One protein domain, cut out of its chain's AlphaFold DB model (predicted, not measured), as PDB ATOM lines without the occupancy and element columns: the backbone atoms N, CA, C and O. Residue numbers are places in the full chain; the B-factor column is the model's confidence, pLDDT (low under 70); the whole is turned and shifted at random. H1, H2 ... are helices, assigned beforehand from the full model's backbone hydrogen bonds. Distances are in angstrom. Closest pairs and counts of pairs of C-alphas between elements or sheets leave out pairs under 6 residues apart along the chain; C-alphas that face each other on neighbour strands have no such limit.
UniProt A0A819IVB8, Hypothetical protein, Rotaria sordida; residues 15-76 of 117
ATOM      1  N   VAL A  15      91.045 -18.977  14.455       83.06
ATOM      2  CA  VAL A  15      90.206 -19.434  15.577       83.06
ATOM      3  C   VAL A  15      88.845 -19.967  15.123       83.06
ATOM      4  O   VAL A  15      88.395 -20.988  15.633       83.06
ATOM      5  N   TYR A  16      88.203 -19.343  14.131       84.69
ATOM      6  CA  TYR A  16      86.912 -19.816  13.623       84.69
ATOM      7  C   TYR A  16      87.067 -21.087  12.794       84.69
ATOM      8  O   TYR A  16      86.277 -22.015  12.950       84.69
ATOM      9  N   GLY A  17      88.114 -21.154  11.964       86.94
ATOM     10  CA  GLY A  17      88.455 -22.378  11.239       86.94
ATOM     11  C   GLY A  17      88.745 -23.535  12.195       86.94
ATOM     12  O   GLY A  17      88.159 -24.610  12.070       86.94
ATOM     13  N   LEU A  18      89.557 -23.287  13.227       87.44
ATOM     14  CA  LEU A  18      89.878 -24.276  14.253       87.44
ATOM     15  C   LEU A  18      88.621 -24.764  14.980       87.44
ATOM     16  O   LEU A  18      88.446 -25.965  15.134       87.44
ATOM     17  N   ARG A  19      87.720 -23.859  15.376       87.19
ATOM     18  CA  ARG A  19      86.487 -24.212  16.097       87.19
ATOM     19  C   ARG A  19      85.572 -25.141  15.285       87.19
ATOM     20  O   ARG A  19      84.923 -26.005  15.863       87.19
ATOM     21  N   LEU A  20      85.554 -24.992  13.959       87.31
ATOM     22  CA  LEU A  20      84.812 -25.859  13.034       87.31
ATOM     23  C   LEU A  20      85.560 -27.148  12.663       87.31
ATOM     24  O   LEU A  20      84.971 -28.040  12.057       87.31
ATOM     25  N   SER A  21      86.845 -27.244  12.998       89.25
ATOM     26  CA  SER A  21      87.673 -28.396  12.659       89.25
ATOM     27  C   SER A  21      87.435 -29.567  13.611       89.25
ATOM     28  O   SER A  21      87.045 -29.383  14.765       89.25
ATOM     29  N   THR A  22      87.722 -30.777  13.145       88.25
ATOM     30  CA  THR A  22      87.788 -31.997  13.953       88.25
ATOM     31  C   THR A  22      89.245 -32.418  14.149       88.25
ATOM     32  O   THR A  22      90.124 -32.123  13.336       88.25
ATOM     33  N   LEU A  23      89.527 -33.127  15.245       80.12
ATOM     34  CA  LEU A  23      90.865 -33.668  15.527       80.12
ATOM     35  C   LEU A  23      91.090 -35.049  14.888       80.12
ATOM     36  O   LEU A  23      92.121 -35.674  15.126       80.12
ATOM     37  N   GLU A  24      90.145 -35.528  14.074       79.50
ATOM     38  CA  GLU A  24      90.137 -36.874  13.489       79.50
ATOM     39  C   GLU A  24      91.469 -37.234  12.822       79.50
ATOM     40  O   GLU A  24      92.027 -38.310  13.054       79.50
ATOM     41  N   TYR A  25      92.013 -36.304  12.036       77.94
ATOM     42  CA  TYR A  25      93.275 -36.503  11.342       77.94
ATOM     43  C   TYR A  25      94.425 -36.723  12.331       77.94
ATOM     44  O   TYR A  25      95.176 -37.677  12.169       77.94
ATOM     45  N   LEU A  26      94.541 -35.919  13.391       75.69
ATOM     46  CA  LEU A  26      95.662 -35.985  14.342       75.69
ATOM     47  C   LEU A  26      95.698 -37.284  15.163       75.69
ATOM     48  O   LEU A  26      96.773 -37.719  15.575       75.69
ATOM     49  N   TYR A  27      94.547 -37.930  15.357       75.19
ATOM     50  CA  TYR A  27      94.444 -39.210  16.065       75.19
ATOM     51  C   TYR A  27      94.588 -40.436  15.152       75.19
ATOM     52  O   TYR A  27      94.667 -41.570  15.632       75.19
ATOM     53  N   ASN A  28      94.667 -40.247  13.833       78.38
ATOM     54  CA  ASN A  28      94.883 -41.344  12.902       78.38
ATOM     55  C   ASN A  28      96.374 -41.717  12.830       78.38
ATOM     56  O   ASN A  28      97.232 -40.884  12.538       78.38
ATOM     57  N   ARG A  29      96.692 -43.003  13.025       74.50
ATOM     58  CA  ARG A  29      98.074 -43.516  13.020       74.50
ATOM     59  C   ARG A  29      98.838 -43.189  11.733       74.50
ATOM     60  O   ARG A  29     100.016 -42.843  11.790       74.50
ATOM     61  N   THR A  30      98.185 -43.308  10.579       79.31
ATOM     62  CA  THR A  30      98.818 -43.075   9.273       79.31
ATOM     63  C   THR A  30      99.089 -41.592   9.059       79.31
ATOM     64  O   THR A  30     100.165 -41.224   8.595       79.31
ATOM     65  N   CYS A  31      98.148 -40.738   9.466       76.19
ATOM     66  CA  CYS A  31      98.345 -39.294   9.476       76.19
ATOM     67  C   CYS A  31      99.512 -38.895  10.378       76.19
ATOM     68  O   CYS A  31     100.410 -38.192   9.921       76.19
ATOM     69  N   LYS A  32      99.491 -39.331  11.648       76.38
ATOM     70  CA  LYS A  32     100.478 -38.921  12.652       76.38
ATOM     71  C   LYS A  32     101.890 -39.162  12.126       76.38
ATOM     72  O   LYS A  32     102.722 -38.261  12.160       76.38
ATOM     73  N   LYS A  33     102.104 -40.327  11.506       78.62
ATOM     74  CA  LYS A  33     103.358 -40.680  10.838       78.62
ATOM     75  C   LYS A  33     103.715 -39.729   9.687       78.62
ATOM     76  O   LYS A  33     104.866 -39.322   9.580       78.62
ATOM     77  N   SER A  34     102.759 -39.365   8.833       80.56
ATOM     78  CA  SER A  34     102.979 -38.396   7.748       80.56
ATOM     79  C   SER A  34     103.328 -36.999   8.268       80.56
ATOM     80  O   SER A  34     104.233 -36.359   7.736       80.56
ATOM     81  N   LEU A  35     102.657 -36.542   9.329       77.62
ATOM     82  CA  LEU A  35     102.886 -35.236   9.946       77.62
ATOM     83  C   LEU A  35     104.255 -35.172  10.634       77.62
ATOM     84  O   LEU A  35     105.003 -34.219  10.436       77.62
ATOM     85  N   VAL A  36     104.624 -36.223  11.366       78.12
ATOM     86  CA  VAL A  36     105.957 -36.390  11.960       78.12
ATOM     87  C   VAL A  36     107.035 -36.452  10.887       78.12
ATOM     88  O   VAL A  36     108.081 -35.830  11.032       78.12
ATOM     89  N   ASN A  37     106.806 -37.182   9.796       79.06
ATOM     90  CA  ASN A  37     107.771 -37.255   8.702       79.06
ATOM     91  C   ASN A  37     107.996 -35.872   8.070       79.06
ATOM     92  O   ASN A  37     109.133 -35.470   7.850       79.06
ATOM     93  N   PHE A  38     106.921 -35.114   7.848       76.12
ATOM     94  CA  PHE A  38     107.009 -33.736   7.370       76.12
ATOM     95  C   PHE A  38     107.760 -32.823   8.354       76.12
ATOM     96  O   PHE A  38     108.651 -32.078   7.951       76.12
ATOM     97  N   ALA A  39     107.459 -32.915   9.651       74.94
ATOM     98  CA  ALA A  39     108.129 -32.128  10.686       74.94
ATOM     99  C   ALA A  39     109.617 -32.494  10.846       74.94
ATOM    100  O   ALA A  39     110.448 -31.611  11.049       74.94
ATOM    101  N   ASN A  40     109.971 -33.774  10.704       74.44
ATOM    102  CA  ASN A  40     111.358 -34.241  10.698       74.44
ATOM    103  C   ASN A  40     112.161 -33.626   9.553       74.44
ATOM    104  O   ASN A  40     113.274 -33.161   9.781       74.44
ATOM    105  N   ILE A  41     111.581 -33.581   8.349       74.62
ATOM    106  CA  ILE A  41     112.219 -32.974   7.172       74.62
ATOM    107  C   ILE A  41     112.506 -31.485   7.407       74.62
ATOM    108  O   ILE A  41     113.551 -30.997   6.990       74.62
ATOM    109  N   LEU A  42     111.596 -30.764   8.070       70.62
ATOM    110  CA  LEU A  42     111.728 -29.318   8.269       70.62
ATOM    111  C   LEU A  42     112.585 -28.923   9.479       70.62
ATOM    112  O   LEU A  42     113.327 -27.948   9.396       70.62
ATOM    113  N   HIS A  43     112.469 -29.635  10.604       68.88
ATOM    114  CA  HIS A  43     113.004 -29.175  11.893       68.88
ATOM    115  C   HIS A  43     113.636 -30.274  12.765       68.88
ATOM    116  O   HIS A  43     114.006 -29.989  13.902       68.88
ATOM    117  N   GLY A  44     113.786 -31.515  12.278       61.97
ATOM    118  CA  GLY A  44     114.408 -32.599  13.055       61.97
ATOM    119  C   GLY A  44     113.640 -32.965  14.335       61.97
ATOM    120  O   GLY A  44     114.245 -33.263  15.364       61.97
ATOM    121  N   VAL A  45     112.307 -32.886  14.295       63.97
ATOM    122  CA  VAL A  45     111.434 -33.149  15.449       63.97
ATOM    123  C   VAL A  45     111.185 -34.652  15.601       63.97
ATOM    124  O   VAL A  45     110.429 -35.244  14.833       63.97
ATOM    125  N   TYR A  46     111.778 -35.265  16.625       63.44
ATOM    126  CA  TYR A  46     111.544 -36.670  16.962       63.44
ATOM    127  C   TYR A  46     110.168 -36.879  17.616       63.44
ATOM    128  O   TYR A  46     109.675 -36.029  18.359       63.44
ATOM    129  N   GLU A  47     109.541 -38.028  17.343       61.16
ATOM    130  CA  GLU A  47     108.311 -38.443  18.027       61.16
ATOM    131  C   GLU A  47     108.556 -38.522  19.540       61.16
ATOM    132  O   GLU A  47     109.401 -39.288  20.004       61.16
ATOM    133  N   LEU A  48     107.789 -37.759  20.321       58.97
ATOM    134  CA  LEU A  48     107.642 -38.033  21.746       58.97
ATOM    135  C   LEU A  48     106.923 -39.381  21.881       58.97
ATOM    136  O   LEU A  48     105.857 -39.579  21.293       58.97
ATOM    137  N   TYR A  49     107.534 -40.317  22.614       53.47
ATOM    138  CA  TYR A  49     106.973 -41.643  22.865       53.47
ATOM    139  C   TYR A  49     105.631 -41.496  23.584       53.47
ATOM    140  O   TYR A  49     105.562 -41.140  24.759       53.47
ATOM    141  N   ASP A  50     104.558 -41.729  22.841       55.28
ATOM    142  CA  ASP A  50     103.193 -41.554  23.308       55.28
ATOM    143  C   ASP A  50     102.759 -42.824  24.051       55.28
ATOM    144  O   ASP A  50     102.277 -43.787  23.454       55.28
ATOM    145  N   SER A  51     103.012 -42.867  25.362       51.41
ATOM    146  CA  SER A  51     102.601 -43.980  26.230       51.41
ATOM    147  C   SER A  51     101.107 -43.950  26.576       51.41
ATOM    148  O   SER A  51     100.615 -44.841  27.269       51.41
ATOM    149  N   LEU A  52     100.374 -42.931  26.127       54.78
ATOM    150  CA  LEU A  52      98.957 -42.750  26.405       54.78
ATOM    151  C   LEU A  52      98.143 -43.294  25.233       54.78
ATOM    152  O   LEU A  52      97.676 -42.577  24.354       54.78
ATOM    153  N   TYR A  53      97.925 -44.610  25.249       49.75
ATOM    154  CA  TYR A  53      96.870 -45.222  24.448       49.75
ATOM    155  C   TYR A  53      95.514 -44.828  25.047       49.75
ATOM    156  O   TYR A  53      94.863 -45.605  25.747       49.75
ATOM    157  N   ILE A  54      95.099 -43.583  24.823       55.16
ATOM    158  CA  ILE A  54      93.754 -43.161  25.176       55.16
ATOM    159  C   ILE A  54      92.831 -43.841  24.164       55.16
ATOM    160  O   ILE A  54      92.814 -43.490  22.984       55.16
ATOM    161  N   ARG A  55      92.081 -44.855  24.613       49.34
ATOM    162  CA  ARG A  55      90.934 -45.402  23.871       49.34
ATOM    163  C   ARG A  55      89.832 -44.351  23.852       49.34
ATOM    164  O   ARG A  55      88.821 -44.487  24.531       49.34
ATOM    165  N   LEU A  56      90.050 -43.280  23.105       54.03
ATOM    166  CA  LEU A  56      88.998 -42.339  22.800       54.03
ATOM    167  C   LEU A  56      88.068 -43.050  21.812       54.03
ATOM    168  O   LEU A  56      88.440 -43.363  20.681       54.03
ATOM    169  N   THR A  57      86.869 -43.373  22.291       53.00
ATOM    170  CA  THR A  57      85.670 -43.630  21.477       53.00
ATOM    171  C   THR A  57      85.606 -42.636  20.314       53.00
ATOM    172  O   THR A  57      86.097 -41.524  20.485       53.00
ATOM    173  N   PRO A  58      85.052 -42.993  19.141       55.09
ATOM    174  CA  PRO A  58      85.392 -42.342  17.876       55.09
ATOM    175  C   PRO A  58      85.192 -40.819  17.944       55.09
ATOM    176  O   PRO A  58      84.080 -40.325  17.806       55.09
ATOM    177  N   ILE A  59      86.291 -40.078  18.133       59.03
ATOM    178  CA  ILE A  59      86.338 -38.600  18.155       59.03
ATOM    179  C   ILE A  59      86.130 -38.035  16.742       59.03
ATOM    180  O   ILE A  59      86.227 -36.834  16.519       59.03
ATOM    181  N   SER A  60      85.885 -38.889  15.747       59.88
ATOM    182  CA  SER A  60      85.909 -38.514  14.336       59.88
ATOM    183  C   SER A  60      84.878 -37.441  13.972       59.88
ATOM    184  O   SER A  60      85.101 -36.702  13.022       59.88
ATOM    185  N   SER A  61      83.795 -37.286  14.742       65.50
ATOM    186  CA  SER A  61      82.732 -36.311  14.456       65.50
ATOM    187  C   SER A  61      82.621 -35.135  15.434       65.50
ATOM    188  O   SER A  61      81.794 -34.254  15.203       65.50
ATOM    189  N   VAL A  62      83.410 -35.093  16.514       79.25
ATOM    190  CA  VAL A  62      83.338 -33.998  17.499       79.25
ATOM    191  C   VAL A  62      84.213 -32.842  17.021       79.25
ATOM    192  O   VAL A  62      85.393 -33.026  16.708       79.25
ATOM    193  N   THR A  63      83.637 -31.642  16.940       85.94
ATOM    194  CA  THR A  63      84.400 -30.447  16.573       85.94
ATOM    195  C   THR A  63      85.166 -29.932  17.782       85.94
ATOM    196  O   THR A  63      84.726 -30.043  18.929       85.94
ATOM    197  N   ILE A  64      86.306 -29.300  17.530       86.69
ATOM    198  CA  ILE A  64      87.085 -28.636  18.577       86.69
ATOM    199  C   ILE A  64      86.218 -27.596  19.297       86.69
ATOM    200  O   ILE A  64      86.334 -27.433  20.506       86.69
ATOM    201  N   GLY A  65      85.299 -26.942  18.581       85.69
ATOM    202  CA  GLY A  65      84.327 -26.027  19.165       85.69
ATOM    203  C   GLY A  65      83.437 -26.663  20.215       85.69
ATOM    204  O   GLY A  65      83.354 -26.117  21.306       85.69
ATOM    205  N   THR A  66      82.850 -27.826  19.931       84.19
ATOM    206  CA  THR A  66      82.031 -28.530  20.930       84.19
ATOM    207  C   THR A  66      82.833 -28.903  22.176       84.19
ATOM    208  O   THR A  66      82.345 -28.716  23.283       84.19
ATOM    209  N   SER A  67      84.096 -29.316  22.026       82.69
ATOM    210  CA  SER A  67      84.968 -29.585  23.177       82.69
ATOM    211  C   SER A  67      85.339 -28.320  23.959       82.69
ATOM    212  O   SER A  67      85.450 -28.369  25.177       82.69
ATOM    213  N   ILE A  68      85.533 -27.184  23.282       82.12
ATOM    214  CA  ILE A  68      85.781 -25.886  23.930       82.12
ATOM    215  C   ILE A  68      84.545 -25.410  24.696       82.12
ATOM    216  O   ILE A  68      84.683 -24.873  25.790       82.12
ATOM    217  N   ASP A  69      83.353 -25.623  24.146       81.19
ATOM    218  CA  ASP A  69      82.099 -25.204  24.772       81.19
ATOM    219  C   ASP A  69      81.797 -26.019  26.045       81.19
ATOM    220  O   ASP A  69      81.202 -25.500  26.986       81.19
ATOM    221  N   GLU A  70      82.263 -27.270  26.115       77.94
ATOM    222  CA  GLU A  70      82.202 -28.116  27.320       77.94
ATOM    223  C   GLU A  70      83.251 -27.743  28.384       77.94
ATOM    224  O   GLU A  70      83.103 -28.079  29.561       77.94
ATOM    225  N   LEU A  71      84.311 -27.025  28.006       75.81
ATOM    226  CA  LEU A  71      85.355 -26.565  28.920       75.81
ATOM    227  C   LEU A  71      84.908 -25.303  29.678       75.81
ATOM    228  O   LEU A  71      85.544 -24.285  29.489       75.81
ATOM    229  N   PHE A  72      83.852 -25.342  30.507       56.75
ATOM    230  CA  PHE A  72      83.447 -24.344  31.541       56.75
ATOM    231  C   PHE A  72      83.781 -22.833  31.317       56.75
ATOM    232  O   PHE A  72      83.928 -22.072  32.274       56.75
ATOM    233  N   ILE A  73      83.897 -22.356  30.076       64.00
ATOM    234  CA  ILE A  73      84.151 -20.957  29.717       64.00
ATOM    235  C   ILE A  73      82.785 -20.377  29.372       64.00
ATOM    236  O   ILE A  73      82.344 -20.389  28.226       64.00
ATOM    237  N   GLU A  74      82.073 -19.931  30.403       59.75
ATOM    238  CA  GLU A  74      80.667 -19.530  30.280       59.75
ATOM    239  C   GLU A  74      80.486 -18.181  29.563       59.75
ATOM    240  O   GLU A  74      79.409 -17.897  29.040       59.75
ATOM    241  N   THR A  75      81.536 -17.356  29.464       58.62
ATOM    242  CA  THR A  75      81.489 -16.065  28.766       58.62
ATOM    243  C   THR A  75      82.823 -15.717  28.103       58.62
ATOM    244  O   THR A  75      83.837 -15.474  28.752       58.62
ATOM    245  N   TRP A  76      82.818 -15.624  26.772       64.56
ATOM    246  CA  TRP A  76      83.836 -14.860  26.054       64.56
ATOM    247  C   TRP A  76      83.425 -13.391  26.158       64.56
ATOM    248  O   TRP A  76      82.403 -13.002  25.587       64.56
TER     249      TRP A  76
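AT A GLANCE: This is residues 15 to 76 of the 117 residues of the protein "Hypothetical protein" of Rotaria sordida (UniProt A0A819IVB8). A loose, open loop of chain: H1 and H4 make a corner at one end, short H2 leads to the longest helix, H3, at the other, and a long unnamed stretch, residues 44 to 63, returns to H4. The 62 printed residues include four named helices, H1 to H4 in order, and no named strand; the class is all helix. The whole is loose, radius of gyration of the C-alphas 14.5 A, and elongated, spanning 40 by 26 by 18 A.

IN THESE COORDINATES: H1, residues 15 to 20, begins at C-alpha 15 (90.206, -19.434, 15.577) and is 8.8 A long. H2 is residues 24 to 27, 5.5 A. H3, residues 29 to 43, is 20.7 A. H4, residues 64 to 70, is 10.0 A and ends at C-alpha 70 (82.202, -28.116, 27.320).

HOW THE PARTS SIT: H1 and H4 touch, about perpendicular at 89 degrees; their closest C-alphas, Arg 19 and Gly 65, are 4.2 A apart. H2 and H3 only just touch, only at the corner, with 3 pairs of C-alphas within 8 A, H3 with residues 31 to 32 alone; the closest, Leu 26 and Lys 32, are 5.9 A apart. H1 and H3 are apart. In H1, H3 and H4 every O i to N i+4 pair is within hydrogen-bond range; H2 is too short for one.

THE WHOLE: The C-alphas farthest apart, Ile 41 and Glu 74, are 41.4 A apart. The printed part has no cut. The link H3 to H4 is long, 20 residues. Residues 48 to 53 and 70 to 76 stand free. pLDDT is under 70 at residues 43 to 61 and 72 to 76.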